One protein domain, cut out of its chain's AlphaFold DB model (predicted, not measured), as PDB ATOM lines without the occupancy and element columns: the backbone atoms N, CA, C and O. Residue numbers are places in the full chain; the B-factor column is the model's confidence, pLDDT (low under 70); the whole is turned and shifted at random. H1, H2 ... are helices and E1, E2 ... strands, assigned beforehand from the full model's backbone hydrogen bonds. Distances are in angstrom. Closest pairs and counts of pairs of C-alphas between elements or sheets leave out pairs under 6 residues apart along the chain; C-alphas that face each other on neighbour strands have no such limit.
ATOM      1  N   GLU A  11     -12.069   2.715  22.895       96.75
ATOM      2  CA  GLU A  11     -13.029   1.663  23.222       96.75
ATOM      3  C   GLU A  11     -12.809   0.438  22.321       96.75
ATOM      4  O   GLU A  11     -12.594  -0.673  22.805       96.75
ATOM      5  N   ILE A  12     -12.708   0.659  21.008       97.06
ATOM      6  CA  ILE A  12     -12.445  -0.400  20.024       97.06
ATOM      7  C   ILE A  12     -11.055  -1.012  20.228       97.06
ATOM      8  O   ILE A  12     -10.887  -2.224  20.108       97.06
ATOM      9  N   LEU A  13     -10.042  -0.210  20.573       97.69
ATOM     10  CA  LEU A  13      -8.708  -0.733  20.890       97.69
ATOM     11  C   LEU A  13      -8.722  -1.686  22.091       97.69
ATOM     12  O   LEU A  13      -7.992  -2.679  22.091       97.69
ATOM     13  N   GLN A  14      -9.531  -1.395  23.112       97.94
ATOM     14  CA  GLN A  14      -9.672  -2.262  24.283       97.94
ATOM     15  C   GLN A  14     -10.351  -3.582  23.915       97.94
ATOM     16  O   GLN A  14      -9.861  -4.643  24.302       97.94
ATOM     17  N   GLU A  15     -11.418  -3.536  23.120       97.81
ATOM     18  CA  GLU A  15     -12.114  -4.740  22.655       97.81
ATOM     19  C   GLU A  15     -11.232  -5.605  21.746       97.81
ATOM     20  O   GLU A  15     -11.134  -6.818  21.942       97.81
ATOM     21  N   LEU A  16     -10.495  -4.987  20.818       98.06
ATOM     22  CA  LEU A  16      -9.526  -5.691  19.978       98.06
ATOM     23  C   LEU A  16      -8.410  -6.330  20.796       98.06
ATOM     24  O   LEU A  16      -7.948  -7.413  20.446       98.06
ATOM     25  N   LYS A  17      -7.979  -5.697  21.892       98.19
ATOM     26  CA  LYS A  17      -7.005  -6.299  22.805       98.19
ATOM     27  C   LYS A  17      -7.575  -7.552  23.474       98.19
ATOM     28  O   LYS A  17      -6.896  -8.570  23.490       98.19
ATOM     29  N   ILE A  18      -8.816  -7.501  23.956       98.38
ATOM     30  CA  ILE A  18      -9.490  -8.670  24.546       98.38
ATOM     31  C   ILE A  18      -9.590  -9.805  23.520       98.38
ATOM     32  O   ILE A  18      -9.255 -10.947  23.829       98.38
ATOM     33  N   LEU A  19      -9.997  -9.492  22.284       98.25
ATOM     34  CA  LEU A  19     -10.043 -10.465  21.193       98.25
ATOM     35  C   LEU A  19      -8.656 -11.053  20.913       98.25
ATOM     36  O   LEU A  19      -8.517 -12.265  20.776       98.25
ATOM     37  N   LYS A  20      -7.628 -10.206  20.841       97.81
ATOM     38  CA  LYS A  20      -6.249 -10.622  20.587       97.81
ATOM     39  C   LYS A  20      -5.752 -11.602  21.651       97.81
ATOM     40  O   LYS A  20      -5.215 -12.647  21.286       97.81
ATOM     41  N   ASP A  21      -5.967 -11.277  22.922       98.06
ATOM     42  CA  ASP A  21      -5.551 -12.103  24.056       98.06
ATOM     43  C   ASP A  21      -6.294 -13.454  24.047       98.06
ATOM     44  O   ASP A  21      -5.690 -14.504  24.267       98.06
ATOM     45  N   ALA A  22      -7.590 -13.458  23.710       98.19
ATOM     46  CA  ALA A  22      -8.360 -14.691  23.551       98.19
ATOM     47  C   ALA A  22      -7.843 -15.551  22.383       98.19
ATOM     48  O   ALA A  22      -7.662 -16.757  22.527       98.19
ATOM     49  N   LEU A  23      -7.549 -14.944  21.231       97.94
ATOM     50  CA  LEU A  23      -7.004 -15.659  20.072       97.94
ATOM     51  C   LEU A  23      -5.589 -16.201  20.328       97.94
ATOM     52  O   LEU A  23      -5.253 -17.251  19.789       97.94
ATOM     53  N   ASP A  24      -4.773 -15.515  21.137       97.31
ATOM     54  CA  ASP A  24      -3.449 -16.001  21.564       97.31
ATOM     55  C   ASP A  24      -3.549 -17.264  22.439       97.31
ATOM     56  O   ASP A  24      -2.640 -18.094  22.424       97.31
ATOM     57  N   HIS A  25      -4.650 -17.422  23.179       97.50
ATOM     58  CA  HIS A  25      -4.922 -18.611  23.986       97.50
ATOM     59  C   HIS A  25      -5.510 -19.764  23.157       97.50
ATOM     60  O   HIS A  25      -5.085 -20.910  23.298       97.50
ATOM     61  N   GLU A  26      -6.477 -19.468  22.286       97.06
ATOM     62  CA  GLU A  26      -7.247 -20.487  21.561       97.06
ATOM     63  C   GLU A  26      -6.552 -21.007  20.296       97.06
ATOM     64  O   GLU A  26      -6.784 -22.145  19.878       97.06
ATOM     65  N   ILE A  27      -5.708 -20.193  19.654       96.69
ATOM     66  CA  ILE A  27      -5.081 -20.536  18.375       96.69
ATOM     67  C   ILE A  27      -3.573 -20.716  18.579       96.69
ATOM     68  O   ILE A  27      -2.907 -19.809  19.082       96.69
ATOM     69  N   PRO A  28      -2.985 -21.850  18.146       96.06
ATOM     70  CA  PRO A  28      -1.542 -22.032  18.194       96.06
ATOM     71  C   PRO A  28      -0.807 -20.897  17.465       96.06
ATOM     72  O   PRO A  28      -1.253 -20.466  16.402       96.06
ATOM     73  N   PRO A  29       0.353 -20.438  17.959       95.56
ATOM     74  CA  PRO A  29       1.100 -19.399  17.270       95.56
ATOM     75  C   PRO A  29       1.715 -19.929  15.971       95.56
ATOM     76  O   PRO A  29       2.132 -21.094  15.880       95.56
ATOM     77  N   LYS A  30       1.851 -19.034  14.991       95.00
ATOM     78  CA  LYS A  30       2.618 -19.285  13.768       95.00
ATOM     79  C   LYS A  30       4.097 -19.448  14.104       95.00
ATOM     80  O   LYS A  30       4.683 -18.617  14.798       95.00
ATOM     81  N   LYS A  31       4.700 -20.533  13.630       95.50
ATOM     82  CA  LYS A  31       6.102 -20.884  13.850       95.50
ATOM     83  C   LYS A  31       6.733 -21.199  12.501       95.50
ATOM     84  O   LYS A  31       6.485 -22.265  11.935       95.50
ATOM     85  N   LEU A  32       7.569 -20.271  12.034       92.06
ATOM     86  CA  LEU A  32       8.338 -20.415  10.801       92.06
ATOM     87  C   LEU A  32       9.063 -21.770  10.779       92.06
ATOM     88  O   LEU A  32       9.593 -22.207  11.804       92.06
ATOM     89  N   ASP A  33       9.020 -22.439   9.628       93.69
ATOM     90  CA  ASP A  33       9.610 -23.761   9.374       93.69
ATOM     91  C   ASP A  33       9.114 -24.896  10.291       93.69
ATOM     92  O   ASP A  33       9.721 -25.968  10.346       93.69
ATOM     93  N   ARG A  34       8.014 -24.694  11.031       96.62
ATOM     94  CA  ARG A  34       7.468 -25.706  11.953       96.62
ATOM     95  C   ARG A  34       5.997 -26.009  11.750       96.62
ATOM     96  O   ARG A  34       5.603 -27.155  11.949       96.62
ATOM     97  N   ASN A  35       5.178 -25.013  11.429       97.12
ATOM     98  CA  ASN A  35       3.758 -25.225  11.180       97.12
ATOM     99  C   ASN A  35       3.232 -24.332  10.052       97.12
ATOM    100  O   ASN A  35       3.855 -23.347   9.670       97.12
ATOM    101  N   VAL A  36       2.073 -24.731   9.529       97.50
ATOM    102  CA  VAL A  36       1.241 -23.939   8.623       97.50
ATOM    103  C   VAL A  36      -0.176 -24.010   9.170       97.50
ATOM    104  O   VAL A  36      -0.698 -25.106   9.394       97.50
ATOM    105  N   LEU A  37      -0.789 -22.858   9.415       97.88
ATOM    106  CA  LEU A  37      -2.145 -22.756   9.937       97.88
ATOM    107  C   LEU A  37      -3.114 -22.426   8.804       97.88
ATOM    108  O   LEU A  37      -2.992 -21.400   8.133       97.88
ATOM    109  N   ILE A  38      -4.097 -23.303   8.607       97.75
ATOM    110  CA  ILE A  38      -5.082 -23.199   7.528       97.75
ATOM    111  C   ILE A  38      -6.466 -22.987   8.137       97.75
ATOM    112  O   ILE A  38      -6.854 -23.690   9.068       97.75
ATOM    113  N   CYS A  39      -7.217 -22.033   7.591       97.00
ATOM    114  CA  CYS A  39      -8.581 -21.721   8.004       97.00
ATOM    115  C   CYS A  39      -9.545 -21.776   6.817       97.00
ATOM    116  O   CYS A  39      -9.193 -21.440   5.685       97.00
ATOM    117  N   THR A  40     -10.790 -22.154   7.090       97.12
ATOM    118  CA  THR A  40     -11.921 -21.895   6.200       97.12
ATOM    119  C   THR A  40     -12.960 -21.086   6.956       97.12
ATOM    120  O   THR A  40     -13.331 -21.448   8.072       97.12
ATOM    121  N   TRP A  41     -13.436 -19.994   6.364       97.56
ATOM    122  CA  TRP A  41     -14.386 -19.119   7.034       97.56
ATOM    123  C   TRP A  41     -15.404 -18.504   6.076       97.56
ATOM    124  O   TRP A  41     -15.077 -17.736   5.167       97.56
ATOM    125  N   ASN A  42     -16.679 -18.788   6.341       96.69
ATOM    126  CA  ASN A  42     -17.784 -18.056   5.748       96.69
ATOM    127  C   ASN A  42     -18.030 -16.771   6.554       96.69
ATOM    128  O   ASN A  42     -18.596 -16.807   7.645       96.69
ATOM    129  N   ILE A  43     -17.618 -15.630   5.993       95.25
ATOM    130  CA  ILE A  43     -17.741 -14.300   6.621       95.25
ATOM    131  C   ILE A  43     -19.135 -13.681   6.377       95.25
ATOM    132  O   ILE A  43     -19.423 -12.586   6.862       95.25
ATOM    133  N   ARG A  44     -20.024 -14.403   5.671       93.38
ATOM    134  CA  ARG A  44     -21.414 -14.067   5.328       93.38
ATOM    135  C   ARG A  44     -21.558 -12.730   4.607       93.38
ATOM    136  O   ARG A  44     -21.405 -11.659   5.192       93.38
ATOM    137  N   VAL A  45     -21.966 -12.754   3.335       92.31
ATOM    138  CA  VAL A  45     -22.173 -11.524   2.539       92.31
ATOM    139  C   VAL A  45     -20.936 -10.601   2.637       92.31
ATOM    140  O   VAL A  45     -21.034  -9.422   2.994       92.31
ATOM    141  N   PHE A  46     -19.736 -11.142   2.406       95.12
ATOM    142  CA  PHE A  46     -18.493 -10.377   2.505       95.12
ATOM    143  C   PHE A  46     -18.309  -9.522   1.253       95.12
ATOM    144  O   PHE A  46     -17.784  -9.960   0.232       95.12
ATOM    145  N   GLY A  47     -18.848  -8.306   1.319       93.31
ATOM    146  CA  GLY A  47     -18.931  -7.417   0.175       93.31
ATOM    147  C   GLY A  47     -18.740  -5.955   0.539       93.31
ATOM    148  O   GLY A  47     -17.622  -5.494   0.725       93.31
ATOM    149  N   ASN A  48     -19.835  -5.206   0.645       94.81
ATOM    150  CA  ASN A  48     -19.779  -3.802   1.046       94.81
ATOM    151  C   ASN A  48     -19.558  -3.661   2.570       94.81
ATOM    152  O   ASN A  48     -19.774  -4.613   3.327       94.81
ATOM    153  N   LEU A  49     -19.156  -2.467   3.013       93.69
ATOM    154  CA  LEU A  49     -19.072  -2.100   4.431       93.69
ATOM    155  C   LEU A  49     -19.425  -0.623   4.665       93.69
ATOM    156  O   LEU A  49     -19.229   0.230   3.784       93.69
ATOM    157  N   THR A  50     -19.908  -0.345   5.869       94.62
ATOM    158  CA  THR A  50     -20.214   0.980   6.406       94.62
ATOM    159  C   THR A  50     -18.934   1.615   6.953       94.62
ATOM    160  O   THR A  50     -18.300   1.059   7.839       94.62
ATOM    161  N   MET A  51     -18.524   2.769   6.410       92.94
ATOM    162  CA  MET A  51     -17.281   3.462   6.808       92.94
ATOM    163  C   MET A  51     -17.500   4.352   8.037       92.94
ATOM    164  O   MET A  51     -17.208   5.545   8.010       92.94
ATOM    165  N   GLU A  52     -18.027   3.744   9.089       94.44
ATOM    166  CA  GLU A  52     -18.240   4.307  10.421       94.44
ATOM    167  C   GLU A  52     -17.758   3.267  11.436       94.44
ATOM    168  O   GLU A  52     -17.577   2.103  11.076       94.44
ATOM    169  N   TRP A  53     -17.475   3.673  12.672       95.00
ATOM    170  CA  TRP A  53     -16.958   2.746  13.683       95.00
ATOM    171  C   TRP A  53     -18.001   1.721  14.113       95.00
ATOM    172  O   TRP A  53     -17.683   0.538  14.182       95.00
ATOM    173  N   GLU A  54     -19.240   2.173  14.279       93.19
ATOM    174  CA  GLU A  54     -20.400   1.351  14.606       93.19
ATOM    175  C   GLU A  54     -21.532   1.686  13.635       93.19
ATOM    176  O   GLU A  54     -21.889   2.853  13.465       93.19
ATOM    177  N   ALA A  55     -22.099   0.677  12.975       91.75
ATOM    178  CA  ALA A  55     -23.226   0.888  12.076       91.75
ATOM    179  C   ALA A  55     -24.507   1.190  12.869       91.75
ATOM    180  O   ALA A  55     -24.932   0.412  13.727       91.75
ATOM    181  N   GLY A  56     -25.203   2.267  12.501       89.94
ATOM    182  CA  GLY A  56     -26.469   2.634  13.134       89.94
ATOM    183  C   GLY A  56     -27.562   1.558  13.016       89.94
ATOM    184  O   GLY A  56     -27.549   0.683  12.138       89.94
ATOM    185  N   ALA A  57     -28.586   1.647  13.872       88.62
ATOM    186  CA  ALA A  57     -29.671   0.660  13.976       88.62
ATOM    187  C   ALA A  57     -30.392   0.361  12.642       88.62
ATOM    188  O   ALA A  57     -30.775  -0.785  12.400       88.62
ATOM    189  N   HIS A  58     -30.482   1.330  11.733       90.94
ATOM    190  CA  HIS A  58     -31.146   1.183  10.430       90.94
ATOM    191  C   HIS A  58     -30.183   1.154   9.232       90.94
ATOM    192  O   HIS A  58     -30.621   1.148   8.083       90.94
ATOM    193  N   GLN A  59     -28.874   1.120   9.479       88.50
ATOM    194  CA  GLN A  59     -27.867   1.174   8.426       88.50
ATOM    195  C   GLN A  59     -27.583  -0.208   7.832       88.50
ATOM    196  O   GLN A  59     -27.541  -1.220   8.538       88.50
ATOM    197  N   SER A  60     -27.383  -0.239   6.514       88.38
ATOM    198  CA  SER A  60     -26.998  -1.428   5.759       88.38
ATOM    199  C   SER A  60     -25.878  -1.066   4.773       88.38
ATOM    200  O   SER A  60     -26.004  -0.062   4.071       88.38
ATOM    201  N   PRO A  61     -24.794  -1.858   4.686       92.31
ATOM    202  CA  PRO A  61     -24.550  -3.095   5.428       92.31
ATOM    203  C   PRO A  61     -24.225  -2.843   6.908       92.31
ATOM    204  O   PRO A  61     -23.686  -1.805   7.276       92.31
ATOM    205  N   LYS A  62     -24.520  -3.837   7.754       93.56
ATOM    206  CA  LYS A  62     -24.218  -3.797   9.195       93.56
ATOM    207  C   LYS A  62     -22.739  -3.944   9.533       93.56
ATOM    208  O   LYS A  62     -22.343  -3.612  10.634       93.56
ATOM    209  N   ARG A  63     -21.934  -4.449   8.595       94.50
ATOM    210  CA  ARG A  63     -20.487  -4.550   8.773       94.50
ATOM    211  C   ARG A  63     -19.885  -3.149   8.743       94.50
ATOM    212  O   ARG A  63     -19.933  -2.497   7.699       94.50
ATOM    213  N   ASP A  64     -19.327  -2.741   9.867       96.31
ATOM    214  CA  ASP A  64     -18.692  -1.450  10.117       96.31
ATOM    215  C   ASP A  64     -17.167  -1.585  10.272       96.31
ATOM    216  O   ASP A  64     -16.592  -2.658  10.055       96.31
ATOM    217  N   GLY A  65     -16.502  -0.472  10.589       96.81
ATOM    218  CA  GLY A  65     -15.064  -0.417  10.819       96.81
ATOM    219  C   GLY A  65     -14.622  -1.317  11.968       96.81
ATOM    220  O   GLY A  65     -13.645  -2.047  11.811       96.81
ATOM    221  N   HIS A  66     -15.363  -1.338  13.080       97.31
ATOM    222  CA  HIS A  66     -15.055  -2.219  14.203       97.31
ATOM    223  C   HIS A  66     -15.125  -3.699  13.792       97.31
ATOM    224  O   HIS A  66     -14.152  -4.439  13.949       97.31
ATOM    225  N   SER A  67     -16.223  -4.108  13.148       97.12
ATOM    226  CA  SER A  67     -16.392  -5.465  12.617       97.12
ATOM    227  C   SER A  67     -15.254  -5.857  11.670       97.12
ATOM    228  O   SER A  67     -14.783  -6.995  11.690       97.12
ATOM    229  N   LEU A  68     -14.806  -4.924  10.822       97.81
ATOM    230  CA  LEU A  68     -13.706  -5.150   9.888       97.81
ATOM    231  C   LEU A  68     -12.373  -5.386  10.615       97.81
ATOM    232  O   LEU A  68     -11.635  -6.289  10.223       97.81
ATOM    233  N   LEU A  69     -12.075  -4.619  11.669       98.25
ATOM    234  CA  LEU A  69     -10.861  -4.807  12.470       98.25
ATOM    235  C   LEU A  69     -10.853  -6.161  13.188       98.25
ATOM    236  O   LEU A  69      -9.836  -6.855  13.155       98.25
ATOM    237  N   CYS A  70     -11.991  -6.593  13.734       98.19
ATOM    238  CA  CYS A  70     -12.128  -7.923  14.329       98.19
ATOM    239  C   CYS A  70     -11.891  -9.042  13.303       98.19
ATOM    240  O   CYS A  70     -11.162  -9.994  13.577       98.19
ATOM    241  N   ILE A  71     -12.450  -8.908  12.091       98.00
ATOM    242  CA  ILE A  71     -12.202  -9.850  10.988       98.00
ATOM    243  C   ILE A  71     -10.705  -9.919  10.667       98.00
ATOM    244  O   ILE A  71     -10.154 -11.012  10.566       98.00
ATOM    245  N   VAL A  72     -10.038  -8.770  10.521       98.06
ATOM    246  CA  VAL A  72      -8.600  -8.712  10.213       98.06
ATOM    247  C   VAL A  72      -7.770  -9.391  11.302       98.06
ATOM    248  O   VAL A  72      -6.862 -10.151  10.971       98.06
ATOM    249  N   GLU A  73      -8.083  -9.166  12.578       97.94
ATOM    250  CA  GLU A  73      -7.342  -9.769  13.690       97.94
ATOM    251  C   GLU A  73      -7.462 -11.300  13.702       97.94
ATOM    252  O   GLU A  73      -6.461 -11.991  13.892       97.94
ATOM    253  N   ILE A  74      -8.647 -11.839  13.396       97.94
ATOM    254  CA  ILE A  74      -8.852 -13.287  13.243       97.94
ATOM    255  C   ILE A  74      -8.055 -13.822  12.046       97.94
ATOM    256  O   ILE A  74      -7.356 -14.829  12.165       97.94
ATOM    257  N   LEU A  75      -8.116 -13.148  10.891       97.75
ATOM    258  CA  LEU A  75      -7.418 -13.587   9.676       97.75
ATOM    259  C   LEU A  75      -5.893 -13.618   9.857       97.75
ATOM    260  O   LEU A  75      -5.243 -14.550   9.388       97.75
ATOM    261  N   ARG A  76      -5.316 -12.662  10.599       96.81
ATOM    262  CA  ARG A  76      -3.864 -12.589  10.866       96.81
ATOM    263  C   ARG A  76      -3.287 -13.834  11.537       96.81
ATOM    264  O   ARG A  76      -2.074 -14.057  11.450       96.81
ATOM    265  N   ARG A  77      -4.125 -14.634  12.202       97.19
ATOM    266  CA  ARG A  77      -3.696 -15.826  12.944       97.19
ATOM    267  C   ARG A  77      -3.322 -16.995  12.047       97.19
ATOM    268  O   ARG A  77      -2.588 -17.869  12.491       97.19
ATOM    269  N   PHE A  78      -3.764 -16.986  10.797       97.69
ATOM    270  CA  PHE A  78      -3.547 -18.078   9.859       97.69
ATOM    271  C   PHE A  78      -2.520 -17.698   8.787       97.69
ATOM    272  O   PHE A  78      -2.140 -16.532   8.650       97.69
ATOM    273  N   ASP A  79      -2.044 -18.703   8.059       96.88
ATOM    274  CA  ASP A  79      -1.156 -18.551   6.902       96.88
ATOM    275  C   ASP A  79      -1.949 -18.604   5.596       96.88
ATOM    276  O   ASP A  79      -1.680 -17.859   4.657       96.88
ATOM    277  N   ILE A  80      -2.960 -19.476   5.541       97.12
ATOM    278  CA  ILE A  80      -3.821 -19.663   4.373       97.12
ATOM    279  C   ILE A  80      -5.273 -19.648   4.841       97.12
ATOM    280  O   ILE A  80      -5.656 -20.424   5.717       97.12
ATOM    281  N   ILE A  81      -6.100 -18.788   4.239       97.81
ATOM    282  CA  ILE A  81      -7.536 -18.735   4.525       97.81
ATOM    283  C   ILE A  81      -8.346 -18.929   3.248       97.81
ATOM    284  O   ILE A  81      -8.235 -18.152   2.300       97.81
ATOM    285  N   ALA A  82      -9.229 -19.923   3.258       97.06
ATOM    286  CA  ALA A  82     -10.316 -20.033   2.298       97.06
ATOM    287  C   ALA A  82     -11.521 -19.225   2.805       97.06
ATOM    288  O   ALA A  82     -12.176 -19.621   3.770       97.06
ATOM    289  N   VAL A  83     -11.818 -18.087   2.169       95.56
ATOM    290  CA  VAL A  83     -12.956 -17.226   2.539       95.56
ATOM    291  C   VAL A  83     -14.155 -17.505   1.631       95.56
ATOM    292  O   VAL A  83     -14.022 -17.495   0.407       95.56
ATOM    293  N   GLN A  84     -15.338 -17.713   2.216       94.44
ATOM    294  CA  GLN A  84     -16.591 -17.914   1.476       94.44
ATOM    295  C   GLN A  84     -17.525 -16.697   1.521       94.44
ATOM    296  O   GLN A  84     -17.403 -15.809   2.364       94.44
ATOM    297  N   GLU A  85     -18.496 -16.695   0.600       92.88
ATOM    298  CA  GLU A  85     -19.510 -15.646   0.424       92.88
ATOM    299  C   GLU A  85     -18.955 -14.250   0.109       92.88
ATOM    300  O   GLU A  85     -19.550 -13.229   0.476       92.88
ATOM    301  N   ILE A  86     -17.853 -14.196  -0.642       91.69
ATOM    302  CA  ILE A  86     -17.418 -12.958  -1.290       91.69
ATOM    303  C   ILE A  86     -18.531 -12.483  -2.236       91.69
ATOM    304  O   ILE A  86     -19.055 -13.259  -3.038       91.69
ATOM    305  N   ARG A  87     -18.930 -11.214  -2.137       92.19
ATOM    306  CA  ARG A  87     -19.923 -10.604  -3.039       92.19
ATOM    307  C   ARG A  87     -19.233  -9.802  -4.140       92.19
ATOM    308  O   ARG A  87     -18.092  -9.383  -3.985       92.19
ATOM    309  N   GLY A  88     -19.964  -9.523  -5.223       87.19
ATOM    310  CA  GLY A  88     -19.426  -8.804  -6.387       87.19
ATOM    311  C   GLY A  88     -18.850  -7.419  -6.065       87.19
ATOM    312  O   GLY A  88     -17.870  -7.000  -6.670       87.19
ATOM    313  N   ASN A  89     -19.399  -6.720  -5.066       90.88
ATOM    314  CA  ASN A  89     -18.745  -5.538  -4.509       90.88
ATOM    315  C   ASN A  89     -17.708  -5.972  -3.468       90.88
ATOM    316  O   ASN A  89     -18.086  -6.318  -2.357       90.88
ATOM    317  N   ILE A  90     -16.422  -5.891  -3.805       93.06
ATOM    318  CA  ILE A  90     -15.301  -6.362  -2.973       93.06
ATOM    319  C   ILE A  90     -14.730  -5.303  -2.012       93.06
ATOM    320  O   ILE A  90     -13.580  -5.415  -1.588       93.06
ATOM    321  N   LYS A  91     -15.482  -4.246  -1.670       95.06
ATOM    322  CA  LYS A  91     -14.973  -3.149  -0.824       95.06
ATOM    323  C   LYS A  91     -14.380  -3.651   0.498       95.06
ATOM    324  O   LYS A  91     -13.277  -3.248   0.839       95.06
ATOM    325  N   ALA A  92     -15.077  -4.537   1.209       95.62
ATOM    326  CA  ALA A  92     -14.615  -5.096   2.478       95.62
ATOM    327  C   ALA A  92     -13.334  -5.907   2.311       95.62
ATOM    328  O   ALA A  92     -12.387  -5.666   3.048       95.62
ATOM    329  N   LEU A  93     -13.259  -6.764   1.287       95.81
ATOM    330  CA  LEU A  93     -12.029  -7.487   0.970       95.81
ATOM    331  C   LEU A  93     -10.872  -6.517   0.708       95.81
ATOM    332  O   LEU A  93      -9.791  -6.692   1.256       95.81
ATOM    333  N   ARG A  94     -11.097  -5.462  -0.079       95.50
ATOM    334  CA  ARG A  94     -10.059  -4.475  -0.389       95.50
ATOM    335  C   ARG A  94      -9.538  -3.771   0.864       95.50
ATOM    336  O   ARG A  94      -8.327  -3.624   1.000       95.50
ATOM    337  N   GLU A  95     -10.418  -3.325   1.758       97.00
ATOM    338  CA  GLU A  95      -9.984  -2.678   3.004       97.00
ATOM    339  C   GLU A  95      -9.307  -3.684   3.958       97.00
ATOM    340  O   GLU A  95      -8.276  -3.359   4.540       97.00
ATOM    341  N   THR A  96      -9.787  -4.932   4.035       97.25
ATOM    342  CA  THR A  96      -9.107  -6.023   4.756       97.25
ATOM    343  C   THR A  96      -7.683  -6.239   4.245       97.25
ATOM    344  O   THR A  96      -6.763  -6.283   5.053       97.25
ATOM    345  N   MET A  97      -7.468  -6.316   2.927       97.12
ATOM    346  CA  MET A  97      -6.126  -6.516   2.361       97.12
ATOM    347  C   MET A  97      -5.176  -5.357   2.691       97.12
ATOM    348  O   MET A  97      -4.020  -5.594   3.030       97.12
ATOM    349  N   LYS A  98      -5.658  -4.104   2.664       96.25
ATOM    350  CA  LYS A  98      -4.851  -2.944   3.086       96.25
ATOM    351  C   LYS A  98      -4.429  -3.038   4.555       96.25
ATOM    352  O   LYS A  98      -3.296  -2.704   4.879       96.25
ATOM    353  N   LEU A  99      -5.331  -3.490   5.429       97.38
ATOM    354  CA  LEU A  99      -5.070  -3.644   6.865       97.38
ATOM    355  C   LEU A  99      -4.163  -4.840   7.183       97.38
ATOM    356  O   LEU A  99      -3.366  -4.786   8.122       97.38
ATOM    357  N   LEU A 100      -4.278  -5.925   6.416       97.12
ATOM    358  CA  LEU A 100      -3.399  -7.087   6.523       97.12
ATOM    359  C   LEU A 100      -1.957  -6.745   6.126       97.12
ATOM    360  O   LEU A 100      -1.029  -7.226   6.774       97.12
ATOM    361  N   GLY A 101      -1.780  -5.858   5.145       96.31
ATOM    362  CA  GLY A 101      -0.478  -5.342   4.738       96.31
ATOM    363  C   GLY A 101       0.131  -6.081   3.538       96.31
ATOM    364  O   GLY A 101      -0.510  -6.949   2.946       96.31
TER     365      GLY A 101
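This is residues 11 to 101 of the 112 residues of an uncharacterized protein of Indibacter alkaliphilus LW1 (UniProt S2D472). Helix H2 lies in the middle, with H1 packed lengthwise along one side of it and H3 crossing it steeply on the other side. A ribbon of two parallel strands, E1 and E2, lies beyond H2 on the side away from H1, and the loops of residues 27 to 37 and 47 to 64 extend at opposite ends of the longest axis. The printed part has 91 residues, with three named helices and two named strands in the order H1, E1, H2, E2, H3; the sheet's order is E1, E2, and the class is mixed, helices and strands. The whole is compact, with a radius of gyration of the C-alphas of 14.1 A and spans of 46 by 32 by 20 A.

The printed part begins with H1, residues 11 to 26, with C-alpha 11 at (-13.029, 1.663, 23.222) and 23.0 A from first to last C-alpha. E1, residues 38 to 46, begins at C-alpha 38 at (-5.082, -23.199, 7.528) and is 19.2 A long. H2, residues 65 to 75, is 15.3 A long. E2, residues 80 to 86, is 16.2 A long. H3, residues 91 to 100, is 14.3 A long and ends at C-alpha 100 at (-3.399, -7.087, 6.523).

H1 and H2 touch and run the same way at a shallow tilt of 18 degrees; their closest C-alphas, those of Leu 16 and Cys 70, are 6.6 A apart. H2 and H3 touch at a steep tilt of 57 degrees, running the same way, and the closest C-alphas are those of Val 72 and Thr 96, at 6.1 A. H1 and H3 are apart, as are H1 and E2. E1 and E2 are parallel neighbours with 19 degrees between their directions; N 39 and O 80, at 2.9 A, and N 84 and O 41, at 3.0 A, are within hydrogen-bond range. E1, H2 and E2 form a strand-helix-strand unit, two parallel neighbour strands with a helix between them along the chain, and its crossover is right-handed. The closest C-alphas of E1 and H3 are those of Phe 46 and Ala 92, at 6.6 A; those of H2 and E2 are of Leu 75 and Ile 81, at 7.3 A. In H1, H2 and H3 every O i to N i+4 pair is within hydrogen-bond range.

The two C-alphas farthest apart, those of Asp 33 and His 58, are 47.8 A from each other. The printed part has no cut. The links from H1 to E1, with 11 residues, and from E1 to H2, with 18, are long, while those from H2 to E2 and from E2 to H3 are tight, with 4 residues each. The mean pLDDT of the printed part is 95.6, and no printed residue is under 70.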